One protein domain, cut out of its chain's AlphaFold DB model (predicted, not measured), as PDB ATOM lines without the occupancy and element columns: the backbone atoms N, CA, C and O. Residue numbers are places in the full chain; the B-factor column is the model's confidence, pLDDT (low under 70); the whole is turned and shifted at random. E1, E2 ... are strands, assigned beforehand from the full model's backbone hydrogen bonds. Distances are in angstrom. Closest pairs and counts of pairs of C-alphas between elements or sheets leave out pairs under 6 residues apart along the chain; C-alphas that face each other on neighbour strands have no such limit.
ATOM      1  N   VAL A  29     -36.587-108.800  51.468       70.88
ATOM      2  CA  VAL A  29     -35.244-109.107  50.975       70.88
ATOM      3  C   VAL A  29     -35.298-110.436  50.239       70.88
ATOM      4  O   VAL A  29     -35.801-111.430  50.758       70.88
ATOM      5  N   SER A  30     -34.783-110.447  49.015       71.69
ATOM      6  CA  SER A  30     -34.588-111.649  48.210       71.69
ATOM      7  C   SER A  30     -33.096-111.876  47.995       71.69
ATOM      8  O   SER A  30     -32.396-110.932  47.651       71.69
ATOM      9  N   ASN A  31     -32.601-113.100  48.155       69.00
ATOM     10  CA  ASN A  31     -31.203-113.450  47.913       69.00
ATOM     11  C   ASN A  31     -31.110-114.607  46.917       69.00
ATOM     12  O   ASN A  31     -31.907-115.542  46.984       69.00
ATOM     13  N   LYS A  32     -30.166-114.546  45.984       71.12
ATOM     14  CA  LYS A  32     -29.978-115.563  44.952       71.12
ATOM     15  C   LYS A  32     -28.762-116.429  45.269       71.12
ATOM     16  O   LYS A  32     -27.669-115.923  45.479       71.12
ATOM     17  N   SER A  33     -28.947-117.746  45.230       73.25
ATOM     18  CA  SER A  33     -27.860-118.727  45.241       73.25
ATOM     19  C   SER A  33     -28.073-119.714  44.098       73.25
ATOM     20  O   SER A  33     -29.049-120.468  44.075       73.25
ATOM     21  N   GLY A  34     -27.197-119.659  43.092       76.31
ATOM     22  CA  GLY A  34     -27.341-120.446  41.867       76.31
ATOM     23  C   GLY A  34     -28.660-120.151  41.141       76.31
ATOM     24  O   GLY A  34     -28.904-119.025  40.698       76.31
ATOM     25  N   ALA A  35     -29.504-121.173  41.004       67.88
ATOM     26  CA  ALA A  35     -30.825-121.067  40.386       67.88
ATOM     27  C   ALA A  35     -31.963-120.768  41.384       67.88
ATOM     28  O   ALA A  35     -33.100-120.545  40.964       67.88
ATOM     29  N   THR A  36     -31.661-120.724  42.683       64.56
ATOM     30  CA  THR A  36     -32.644-120.537  43.753       64.56
ATOM     31  C   THR A  36     -32.649-119.092  44.249       64.56
ATOM     32  O   THR A  36     -31.598-118.491  44.467       64.56
ATOM     33  N   ILE A  37     -33.838-118.529  44.448       74.00
ATOM     34  CA  ILE A  37     -34.090-117.219  45.047       74.00
ATOM     35  C   ILE A  37     -34.816-117.445  46.373       74.00
ATOM     36  O   ILE A  37     -35.921-117.982  46.394       74.00
ATOM     37  N   TYR A  38     -34.215-117.000  47.466       66.88
ATOM     38  CA  TYR A  38     -34.746-117.074  48.823       66.88
ATOM     39  C   TYR A  38     -35.360-115.734  49.207       66.88
ATOM     40  O   TYR A  38     -34.681-114.716  49.080       66.88
ATOM     41  N   ARG A  39     -36.603-115.702  49.695       70.12
ATOM     42  CA  ARG A  39     -37.198-114.498  50.297       70.12
ATOM     43  C   ARG A  39     -37.279-114.623  51.809       70.12
ATOM     44  O   ARG A  39     -37.586-115.690  52.335       70.12
ATOM     45  N   ASN A  40     -37.095-113.505  52.507       68.00
ATOM     46  CA  ASN A  40     -37.251-113.425  53.964       68.00
ATOM     47  C   ASN A  40     -38.680-113.742  54.456       68.00
ATOM     48  O   ASN A  40     -38.875-113.988  55.638       68.00
ATOM     49  N   GLU A  41     -39.663-113.776  53.557       68.81
ATOM     50  CA  GLU A  41     -41.054-114.183  53.810       68.81
ATOM     51  C   GLU A  41     -41.245-115.717  53.832       68.81
ATOM     52  O   GLU A  41     -42.373-116.203  53.822       68.81
ATOM     53  N   GLY A  42     -40.163-116.508  53.783       68.06
ATOM     54  CA  GLY A  42     -40.220-117.979  53.745       68.06
ATOM     55  C   GLY A  42     -40.602-118.563  52.377       68.06
ATOM     56  O   GLY A  42     -40.717-119.780  52.219       68.06
ATOM     57  N   THR A  43     -40.776-117.704  51.370       72.12
ATOM     58  CA  THR A  43     -41.039-118.120  49.990       72.12
ATOM     59  C   THR A  43     -39.723-118.284  49.233       72.12
ATOM     60  O   THR A  43     -38.925-117.351  49.144       72.12
ATOM     61  N   ASN A  44     -39.510-119.460  48.649       76.62
ATOM     62  CA  ASN A  44     -38.332-119.807  47.863       76.62
ATOM     63  C   ASN A  44     -38.754-120.127  46.431       76.62
ATOM     64  O   ASN A  44     -39.716-120.863  46.224       76.62
ATOM     65  N   TYR A  45     -38.011-119.617  45.454       76.44
ATOM     66  CA  TYR A  45     -38.226-119.882  44.036       76.44
ATOM     67  C   TYR A  45     -37.017-120.594  43.449       76.44
ATOM     68  O   TYR A  45     -35.907-120.090  43.557       76.44
ATOM     69  N   ASN A  46     -37.218-121.727  42.790       77.56
ATOM     70  CA  ASN A  46     -36.173-122.445  42.074       77.56
ATOM     71  C   ASN A  46     -36.399-122.338  40.566       77.56
ATOM     72  O   ASN A  46     -37.486-122.643  40.071       77.56
ATOM     73  N   ARG A  47     -35.381-121.906  39.824       77.12
ATOM     74  CA  ARG A  47     -35.435-121.806  38.368       77.12
ATOM     75  C   ARG A  47     -34.851-123.060  37.719       77.12
ATOM     76  O   ARG A  47     -33.699-123.402  37.946       77.12
ATOM     77  N   SER A  48     -35.605-123.677  36.819       80.06
ATOM     78  CA  SER A  48     -35.108-124.727  35.928       80.06
ATOM     79  C   SER A  48     -35.412-124.345  34.481       80.06
ATOM     80  O   SER A  48     -36.571-124.272  34.072       80.06
ATOM     81  N   GLY A  49     -34.365-124.019  33.716       82.75
ATOM     82  CA  GLY A  49     -34.492-123.512  32.347       82.75
ATOM     83  C   GLY A  49     -35.326-122.224  32.265       82.75
ATOM     84  O   GLY A  49     -34.963-121.183  32.832       82.75
ATOM     85  N   ASN A  50     -36.446-122.299  31.546       79.56
ATOM     86  CA  ASN A  50     -37.404-121.201  31.393       79.56
ATOM     87  C   ASN A  50     -38.504-121.191  32.464       79.56
ATOM     88  O   ASN A  50     -39.215-120.195  32.593       79.56
ATOM     89  N   SER A  51     -38.596-122.246  33.270       79.38
ATOM     90  CA  SER A  51     -39.590-122.382  34.328       79.38
ATOM     91  C   SER A  51     -39.019-121.972  35.681       79.38
ATOM     92  O   SER A  51     -37.836-122.145  35.971       79.38
ATOM     93  N   THR A  52     -39.861-121.412  36.538       81.31
ATOM     94  CA  THR A  52     -39.543-121.057  37.921       81.31
ATOM     95  C   THR A  52     -40.645-121.546  38.833       81.31
ATOM     96  O   THR A  52     -41.810-121.240  38.606       81.31
ATOM     97  N   TYR A  53     -40.261-122.281  39.866       80.81
ATOM     98  CA  TYR A  53     -41.151-122.985  40.776       80.81
ATOM     99  C   TYR A  53     -40.996-122.411  42.179       80.81
ATOM    100  O   TYR A  53     -39.913-122.450  42.756       80.81
ATOM    101  N   GLY A  54     -42.069-121.846  42.713       81.19
ATOM    102  CA  GLY A  54     -42.177-121.394  44.091       81.19
ATOM    103  C   GLY A  54     -42.589-122.537  45.014       81.19
ATOM    104  O   GLY A  54     -43.457-123.339  44.670       81.19
ATOM    105  N   ASN A  55     -42.028-122.584  46.220       78.19
ATOM    106  CA  ASN A  55     -42.467-123.514  47.271       78.19
ATOM    107  C   ASN A  55     -43.911-123.255  47.746       78.19
ATOM    108  O   ASN A  55     -44.499-124.106  48.402       78.19
ATOM    109  N   ASN A  56     -44.486-122.102  47.401       77.62
ATOM    110  CA  ASN A  56     -45.883-121.746  47.638       77.62
ATOM    111  C   ASN A  56     -46.842-122.229  46.527       77.62
ATOM    112  O   ASN A  56     -48.000-121.821  46.505       77.62
ATOM    113  N   GLY A  57     -46.366-123.045  45.579       77.44
ATOM    114  CA  GLY A  57     -47.159-123.550  44.451       77.44
ATOM    115  C   GLY A  57     -47.257-122.590  43.259       77.44
ATOM    116  O   GLY A  57     -47.827-122.951  42.227       77.44
ATOM    117  N   ALA A  58     -46.683-121.387  43.349       79.81
ATOM    118  CA  ALA A  58     -46.612-120.474  42.211       79.81
ATOM    119  C   ALA A  58     -45.596-120.988  41.183       79.81
ATOM    120  O   ALA A  58     -44.457-121.289  41.526       79.81
ATOM    121  N   THR A  59     -45.976-121.051  39.913       81.88
ATOM    122  CA  THR A  59     -45.090-121.442  38.813       81.88
ATOM    123  C   THR A  59     -45.117-120.367  37.744       81.88
ATOM    124  O   THR A  59     -46.188-119.932  37.336       81.88
ATOM    125  N   TYR A  60     -43.943-119.957  37.275       82.31
ATOM    126  CA  TYR A  60     -43.779-118.959  36.225       82.31
ATOM    127  C   TYR A  60     -42.992-119.562  35.073       82.31
ATOM    128  O   TYR A  60     -41.874-120.028  35.278       82.31
ATOM    129  N   ASN A  61     -43.548-119.527  33.867       83.88
ATOM    130  CA  ASN A  61     -42.865-119.974  32.664       83.88
ATOM    131  C   ASN A  61     -42.536-118.786  31.766       83.88
ATOM    132  O   ASN A  61     -43.393-117.949  31.473       83.88
ATOM    133  N   ARG A  62     -41.286-118.707  31.328       81.94
ATOM    134  CA  ARG A  62     -40.814-117.658  30.436       81.94
ATOM    135  C   ARG A  62     -40.858-118.126  28.993       81.94
ATOM    136  O   ARG A  62     -40.234-119.122  28.639       81.94
ATOM    137  N   ASN A  63     -41.497-117.325  28.155       82.50
ATOM    138  CA  ASN A  63     -41.370-117.422  26.715       82.50
ATOM    139  C   ASN A  63     -40.938-116.060  26.166       82.50
ATOM    140  O   ASN A  63     -41.691-115.091  26.256       82.50
ATOM    141  N   ASP A  64     -39.707-115.980  25.665       85.00
ATOM    142  CA  ASP A  64     -39.074-114.741  25.205       85.00
ATOM    143  C   ASP A  64     -39.167-113.597  26.232       85.00
ATOM    144  O   ASP A  64     -38.634-113.690  27.345       85.00
ATOM    145  N   ASN A  65     -39.853-112.511  25.864       81.94
ATOM    146  CA  ASN A  65     -40.085-111.344  26.714       81.94
ATOM    147  C   ASN A  65     -41.326-111.477  27.604       81.94
ATOM    148  O   ASN A  65     -41.585-110.605  28.431       81.94
ATOM    149  N   SER A  66     -42.090-112.557  27.450       81.31
ATOM    150  CA  SER A  66     -43.301-112.823  28.216       81.31
ATOM    151  C   SER A  66     -43.045-113.842  29.325       81.31
ATOM    152  O   SER A  66     -42.302-114.809  29.176       81.31
ATOM    153  N   THR A  67     -43.657-113.624  30.481       83.62
ATOM    154  CA  THR A  67     -43.650-114.551  31.615       83.62
ATOM    155  C   THR A  67     -45.087-114.845  32.009       83.62
ATOM    156  O   THR A  67     -45.843-113.917  32.276       83.62
ATOM    157  N   TYR A  68     -45.444-116.122  32.066       83.31
ATOM    158  CA  TYR A  68     -46.788-116.611  32.348       83.31
ATOM    159  C   TYR A  68     -46.803-117.312  33.702       83.31
ATOM    160  O   TYR A  68     -46.063-118.273  33.907       83.31
ATOM    161  N   GLY A  69     -47.614-116.816  34.628       83.56
ATOM    162  CA  GLY A  69     -47.880-117.457  35.908       83.56
ATOM    163  C   GLY A  69     -49.006-118.483  35.797       83.56
ATOM    164  O   GLY A  69     -49.963-118.302  35.044       83.56
ATOM    165  N   ASN A  70     -48.922-119.552  36.586       81.88
ATOM    166  CA  ASN A  70     -49.987-120.552  36.713       81.88
ATOM    167  C   ASN A  70     -51.274-120.001  37.352       81.88
ATOM    168  O   ASN A  70     -52.323-120.627  37.260       81.88
ATOM    169  N   ASP A  71     -51.200-118.830  37.978       79.19
ATOM    170  CA  ASP A  71     -52.329-118.079  38.521       79.19
ATOM    171  C   ASP A  71     -53.050-117.222  37.460       79.19
ATOM    172  O   ASP A  71     -53.942-116.445  37.797       79.19
ATOM    173  N   GLY A  72     -52.642-117.304  36.189       79.44
ATOM    174  CA  GLY A  72     -53.153-116.465  35.103       79.44
ATOM    175  C   GLY A  72     -52.522-115.070  35.047       79.44
ATOM    176  O   GLY A  72     -52.962-114.228  34.260       79.44
ATOM    177  N   SER A  73     -51.496-114.790  35.860       80.44
ATOM    178  CA  SER A  73     -50.693-113.580  35.678       80.44
ATOM    179  C   SER A  73     -49.862-113.678  34.400       80.44
ATOM    180  O   SER A  73     -49.376-114.740  34.019       80.44
ATOM    181  N   THR A  74     -49.700-112.569  33.694       83.00
ATOM    182  CA  THR A  74     -48.822-112.479  32.526       83.00
ATOM    183  C   THR A  74     -48.052-111.180  32.598       83.00
ATOM    184  O   THR A  74     -48.645-110.129  32.828       83.00
ATOM    185  N   TYR A  75     -46.743-111.254  32.393       82.25
ATOM    186  CA  TYR A  75     -45.844-110.111  32.400       82.25
ATOM    187  C   TYR A  75     -45.104-110.041  31.076       82.25
ATOM    188  O   TYR A  75     -44.345-110.953  30.757       82.25
ATOM    189  N   ASN A  76     -45.297-108.962  30.329       84.12
ATOM    190  CA  ASN A  76     -44.587-108.713  29.084       84.12
ATOM    191  C   ASN A  76     -43.550-107.614  29.292       84.12
ATOM    192  O   ASN A  76     -43.875-106.497  29.700       84.12
ATOM    193  N   ARG A  77     -42.289-107.929  29.033       83.25
ATOM    194  CA  ARG A  77     -41.203-106.959  29.073       83.25
ATOM    195  C   ARG A  77     -41.132-106.238  27.724       83.25
ATOM    196  O   ARG A  77     -41.359-106.822  26.675       83.25
ATOM    197  N   ASN A  78     -40.835-104.948  27.750       81.69
ATOM    198  CA  ASN A  78     -40.521-104.144  26.576       81.69
ATOM    199  C   ASN A  78     -39.437-103.136  26.972       81.69
ATOM    200  O   ASN A  78     -39.686-102.216  27.752       81.69
ATOM    201  N   GLY A  79     -38.209-103.360  26.497       84.50
ATOM    202  CA  GLY A  79     -37.035-102.618  26.955       84.50
ATOM    203  C   GLY A  79     -36.871-102.689  28.478       84.50
ATOM    204  O   GLY A  79     -36.769-103.773  29.055       84.50
ATOM    205  N   ASN A  80     -36.874-101.521  29.121       81.62
ATOM    206  CA  ASN A  80     -36.756-101.382  30.575       81.62
ATOM    207  C   ASN A  80     -38.095-101.485  31.315       81.62
ATOM    208  O   ASN A  80     -38.112-101.507  32.545       81.62
ATOM    209  N   SER A  81     -39.212-101.549  30.597       80.88
ATOM    210  CA  SER A  81     -40.544-101.616  31.186       80.88
ATOM    211  C   SER A  81     -41.062-103.054  31.185       80.88
ATOM    212  O   SER A  81     -40.744-103.858  30.314       80.88
ATOM    213  N   THR A  82     -41.841-103.420  32.195       83.69
ATOM    214  CA  THR A  82     -42.520-104.712  32.310       83.69
ATOM    215  C   THR A  82     -43.977-104.464  32.652       83.69
ATOM    216  O   THR A  82     -44.268-103.847  33.670       83.69
ATOM    217  N   TYR A  83     -44.880-104.959  31.815       82.12
ATOM    218  CA  TYR A  83     -46.319-104.750  31.913       82.12
ATOM    219  C   TYR A  83     -47.001-106.045  32.336       82.12
ATOM    220  O   TYR A  83     -46.908-107.059  31.647       82.12
ATOM    221  N   GLY A  84     -47.668-106.014  33.479       82.94
ATOM    222  CA  GLY A  84     -48.506-107.078  34.001       82.94
ATOM    223  C   GLY A  84     -49.947-106.945  33.512       82.94
ATOM    224  O   GLY A  84     -50.514-105.853  33.496       82.94
ATOM    225  N   ASN A  85     -50.587-108.067  33.186       79.56
ATOM    226  CA  ASN A  85     -51.992-108.108  32.760       79.56
ATOM    227  C   ASN A  85     -52.999-107.691  33.850       79.56
ATOM    228  O   ASN A  85     -54.169-107.479  33.552       79.56
ATOM    229  N   ARG A  86     -52.559-107.553  35.106       80.00
ATOM    230  CA  ARG A  86     -53.373-107.080  36.240       80.00
ATOM    231  C   ARG A  86     -53.212-105.582  36.534       80.00
ATOM    232  O   ARG A  86     -53.491-105.146  37.644       80.00
ATOM    233  N   GLY A  87     -52.719-104.799  35.572       73.50
ATOM    234  CA  GLY A  87     -52.507-103.354  35.735       73.50
ATOM    235  C   GLY A  87     -51.249-102.982  36.531       73.50
ATOM    236  O   GLY A  87     -51.025-101.810  36.832       73.50
ATOM    237  N   THR A  88     -50.399-103.957  36.856       76.75
ATOM    238  CA  THR A  88     -49.087-103.716  37.463       76.75
ATOM    239  C   THR A  88     -48.069-103.399  36.374       76.75
ATOM    240  O   THR A  88     -47.986-104.100  35.374       76.75
ATOM    241  N   THR A  89     -47.287-102.336  36.530       82.69
ATOM    242  CA  THR A  89     -46.197-101.993  35.605       82.69
ATOM    243  C   THR A  89     -44.931-101.756  36.404       82.69
ATOM    244  O   THR A  89     -44.985-101.115  37.445       82.69
ATOM    245  N   TYR A  90     -43.794-102.243  35.917       81.12
ATOM    246  CA  TYR A  90     -42.489-102.022  36.527       81.12
ATOM    247  C   TYR A  90     -41.553-101.359  35.529       81.12
ATOM    248  O   TYR A  90     -41.436-101.826  34.398       81.12
ATOM    249  N   ASN A  91     -40.855-100.309  35.944       85.31
ATOM    250  CA  ASN A  91     -39.852 -99.642  35.125       85.31
ATOM    251  C   ASN A  91     -38.461 -99.775  35.749       85.31
ATOM    252  O   ASN A  91     -38.280 -99.462  36.926       85.31
ATOM    253  N   ARG A  92     -37.479-100.229  34.968       83.31
ATOM    254  CA  ARG A  92     -36.088-100.405  35.401       83.31
ATOM    255  C   ARG A  92     -35.258 -99.164  35.069       83.31
ATOM    256  O   ARG A  92     -35.163 -98.761  33.912       83.31
ATOM    257  N   VAL A  93     -34.593 -98.606  36.074       83.25
ATOM    258  CA  VAL A  93     -33.596 -97.538  35.932       83.25
ATOM    259  C   VAL A  93     -32.339 -97.969  36.678       83.25
ATOM    260  O   VAL A  93     -32.351 -98.088  37.901       83.25
ATOM    261  N   GLY A  94     -31.258 -98.245  35.942       85.12
ATOM    262  CA  GLY A  94     -30.080 -98.891  36.527       85.12
ATOM    263  C   GLY A  94     -30.472-100.218  37.180       85.12
ATOM    264  O   GLY A  94     -31.227-100.981  36.592       85.12
ATOM    265  N   ASP A  95     -30.022-100.467  38.404       80.44
ATOM    266  CA  ASP A  95     -30.344-101.687  39.161       80.44
ATOM    267  C   ASP A  95     -31.614-101.560  40.024       80.44
ATOM    268  O   ASP A  95     -31.923-102.434  40.840       80.44
ATOM    269  N   THR A  96     -32.377-100.480  39.832       79.69
ATOM    270  CA  THR A  96     -33.610-100.191  40.566       79.69
ATOM    271  C   THR A  96     -34.843-100.390  39.686       79.69
ATOM    272  O   THR A  96     -34.895 -99.941  38.542       79.69
ATOM    273  N   TRP A  97     -35.868-101.034  40.234       83.19
ATOM    274  CA  TRP A  97     -37.187-101.210  39.635       83.19
ATOM    275  C   TRP A  97     -38.220-100.381  40.388       83.19
ATOM    276  O   TRP A  97     -38.271-100.430  41.616       83.19
ATOM    277  N   TYR A  98     -39.065 -99.677  39.643       82.69
ATOM    278  CA  TYR A  98     -40.158 -98.855  40.154       82.69
ATOM    279  C   TYR A  98     -41.490 -99.452  39.707       82.69
ATOM    280  O   TYR A  98     -41.765 -99.493  38.507       82.69
ATOM    281  N   GLY A  99     -42.285 -99.942  40.653       81.94
ATOM    282  CA  GLY A  99     -43.620-100.484  40.427       81.94
ATOM    283  C   GLY A  99     -44.704 -99.408  40.453       81.94
ATOM    284  O   GLY A  99     -44.636 -98.448  41.223       81.94
ATOM    285  N   SER A 100     -45.743 -99.586  39.638       80.50
ATOM    286  CA  SER A 100     -46.926 -98.717  39.601       80.50
ATOM    287  C   SER A 100     -47.754 -98.765  40.890       80.50
ATOM    288  O   SER A 100     -48.551 -97.867  41.139       80.50
ATOM    289  N   ASP A 101     -47.546 -99.782  41.727       77.06
ATOM    290  CA  ASP A 101     -48.131 -99.919  43.062       77.06
ATOM    291  C   ASP A 101     -47.348 -99.155  44.149       77.06
ATOM    292  O   ASP A 101     -47.702 -99.215  45.327       77.06
ATOM    293  N   GLY A 102     -46.276 -98.448  43.770       74.19
ATOM    294  CA  GLY A 102     -45.376 -97.755  44.690       74.19
ATOM    295  C   GLY A 102     -44.293 -98.652  45.294       74.19
ATOM    296  O   GLY A 102     -43.590 -98.214  46.208       74.19
ATOM    297  N   SER A 103     -44.144 -99.892  44.814       78.38
ATOM    298  CA  SER A 103     -43.003-100.736  45.171       78.38
ATOM    299  C   SER A 103     -41.714-100.230  44.520       78.38
ATOM    300  O   SER A 103     -41.691 -99.777  43.377       78.38
ATOM    301  N   VAL A 104     -40.612-100.310  45.261       82.06
ATOM    302  CA  VAL A 104     -39.270-100.013  44.757       82.06
ATOM    303  C   VAL A 104     -38.357-101.173  45.108       82.06
ATOM    304  O   VAL A 104     -38.167-101.472  46.288       82.06
ATOM    305  N   THR A 105     -37.778-101.816  44.097       79.94
ATOM    306  CA  THR A 105     -36.841-102.932  44.270       79.94
ATOM    307  C   THR A 105     -35.453-102.525  43.808       79.94
ATOM    308  O   THR A 105     -35.258-102.247  42.631       79.94
ATOM    309  N   ASN A 106     -34.471-102.541  44.704       81.69
ATOM    310  CA  ASN A 106     -33.076-102.276  44.373       81.69
ATOM    311  C   ASN A 106     -32.246-103.559  44.408       81.69
ATOM    312  O   ASN A 106     -32.273-104.283  45.407       81.69
ATOM    313  N   LYS A 107     -31.492-103.834  43.345       76.44
ATOM    314  CA  LYS A 107     -30.581-104.978  43.276       76.44
ATOM    315  C   LYS A 107     -29.168-104.563  43.689       76.44
ATOM    316  O   LYS A 107     -28.636-103.571  43.210       76.44
ATOM    317  N   VAL A 108     -28.561-105.344  44.581       78.12
ATOM    318  CA  VAL A 108     -27.179-105.187  45.049       78.12
ATOM    319  C   VAL A 108     -26.523-106.567  45.040       78.12
ATOM    320  O   VAL A 108     -26.812-107.410  45.890       78.12
ATOM    321  N   GLY A 109     -25.666-106.816  44.046       80.38
ATOM    322  CA  GLY A 109     -25.082-108.141  43.816       80.38
ATOM    323  C   GLY A 109     -26.159-109.195  43.531       80.38
ATOM    324  O   GLY A 109     -27.001-109.010  42.648       80.38
ATOM    325  N   ASP A 110     -26.145-110.281  44.302       71.81
ATOM    326  CA  ASP A 110     -27.143-111.359  44.244       71.81
ATOM    327  C   ASP A 110     -28.370-111.115  45.138       71.81
ATOM    328  O   ASP A 110     -29.314-111.906  45.145       71.81
ATOM    329  N   SER A 111     -28.389-110.001  45.875       72.00
ATOM    330  CA  SER A 111     -29.506-109.613  46.735       72.00
ATOM    331  C   SER A 111     -30.390-108.555  46.073       72.00
ATOM    332  O   SER A 111     -29.916-107.664  45.371       72.00
ATOM    333  N   ALA A 112     -31.694-108.622  46.319       76.06
ATOM    334  CA  ALA A 112     -32.676-107.630  45.910       76.06
ATOM    335  C   ALA A 112     -33.505-107.186  47.118       76.06
ATOM    336  O   ALA A 112     -34.046-108.006  47.857       76.06
ATOM    337  N   TYR A 113     -33.619-105.876  47.299       76.38
ATOM    338  CA  TYR A 113     -34.289-105.238  48.426       76.38
ATOM    339  C   TYR A 113     -35.522-104.509  47.916       76.38
ATOM    340  O   TYR A 113     -35.397-103.558  47.152       76.38
ATOM    341  N   THR A 114     -36.704-104.946  48.333       77.12
ATOM    342  CA  THR A 114     -37.983-104.346  47.947       77.12
ATOM    343  C   THR A 114     -38.564-103.562  49.113       77.12
ATOM    344  O   THR A 114     -38.570-104.035  50.247       77.12
ATOM    345  N   ARG A 115     -39.054-102.353  48.848       78.56
ATOM    346  CA  ARG A 115     -39.747-101.498  49.817       78.56
ATOM    347  C   ARG A 115     -41.033-100.960  49.197       78.56
ATOM    348  O   ARG A 115     -41.003-100.501  48.063       78.56
ATOM    349  N   GLY A 116     -42.107-100.904  49.987       72.25
ATOM    350  CA  GLY A 116     -43.379-100.302  49.567       72.25
ATOM    351  C   GLY A 116     -44.198-101.196  48.628       72.25
ATOM    352  O   GLY A 116     -43.734-102.259  48.220       72.25
TER     353      GLY A 116
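This is residues 29 to 116 of the 132 residues of an uncharacterized protein of Desulfovibrio sp. FSS-1 (UniProt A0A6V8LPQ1). What shape does the backbone make? It is a short, closed barrel: twelve strands stand side by side, slanted, in a complete ring, with no named element through its middle and tight turns along both rims. E1 to E12 follow the ring in chain order, and E12 meets E1 to close it. How is it made up? The printed part has 88 residues, with twelve named strands and no named helix, so the class is all strand; neighbour strands are antiparallel throughout. The whole is compact and rounded, with a radius of gyration of the C-alphas of 12.9 A and spans of 27 by 26 by 20 A.

Where are the five-residue strands? They are E1, residues 29 to 33, E3, 44 to 48, E5, 59 to 63, E7, 74 to 78, E9, 89 to 93, E11, 104 to 108, and E12, 111 to 115. E1, E9 and E12 measure 13.4 A from first to last C-alpha, E3 and E5 13.3 A, E7 and E11 13.2 A. Where are the four-residue ones? They are E2, residues 36 to 39, E4, 51 to 54, E6, 66 to 69, E8, 81 to 84, and E10, 96 to 99. Which points anchor the ring? E1 begins at C-alpha 29 (-35.244, -109.107, 50.975), E7 begins at C-alpha 74 (-48.822, -112.479, 32.526), and E12 ends at C-alpha 115 (-39.747, -101.498, 49.817).

What closes the barrel? E12 and E1 are antiparallel neighbours at 163 degrees between directions; C-alphas 111 and 31 face each other at 4.4 A, and N 30 and O 112 are within hydrogen-bond range at 2.8 A. How do strands follow one another? E1 to E12 form a meander, each strand the antiparallel neighbour of the one before, and each two in succession form a hairpin. In E1 and E2, N 31 and O 38 are 2.8 A apart; in E6 and E7, N 67 and O 75 are 2.8 A apart; in E11 and E12, N 106 and O 113 are 2.8 A apart. Which strands stay apart? Strands across the ring do, among them E1 and E7, and E4 and E10.

How large is it? The two C-alphas farthest apart, those of Gly 42 and Gly 79, are 31.0 A apart. Is the backbone continuous? The printed part has no cut, and the links between its strands are tight. Where is confidence low? The mean pLDDT of the printed part is 78.5, and residue 31, residues 35 to 36, residue 38 and residues 40 to 42 are under 70.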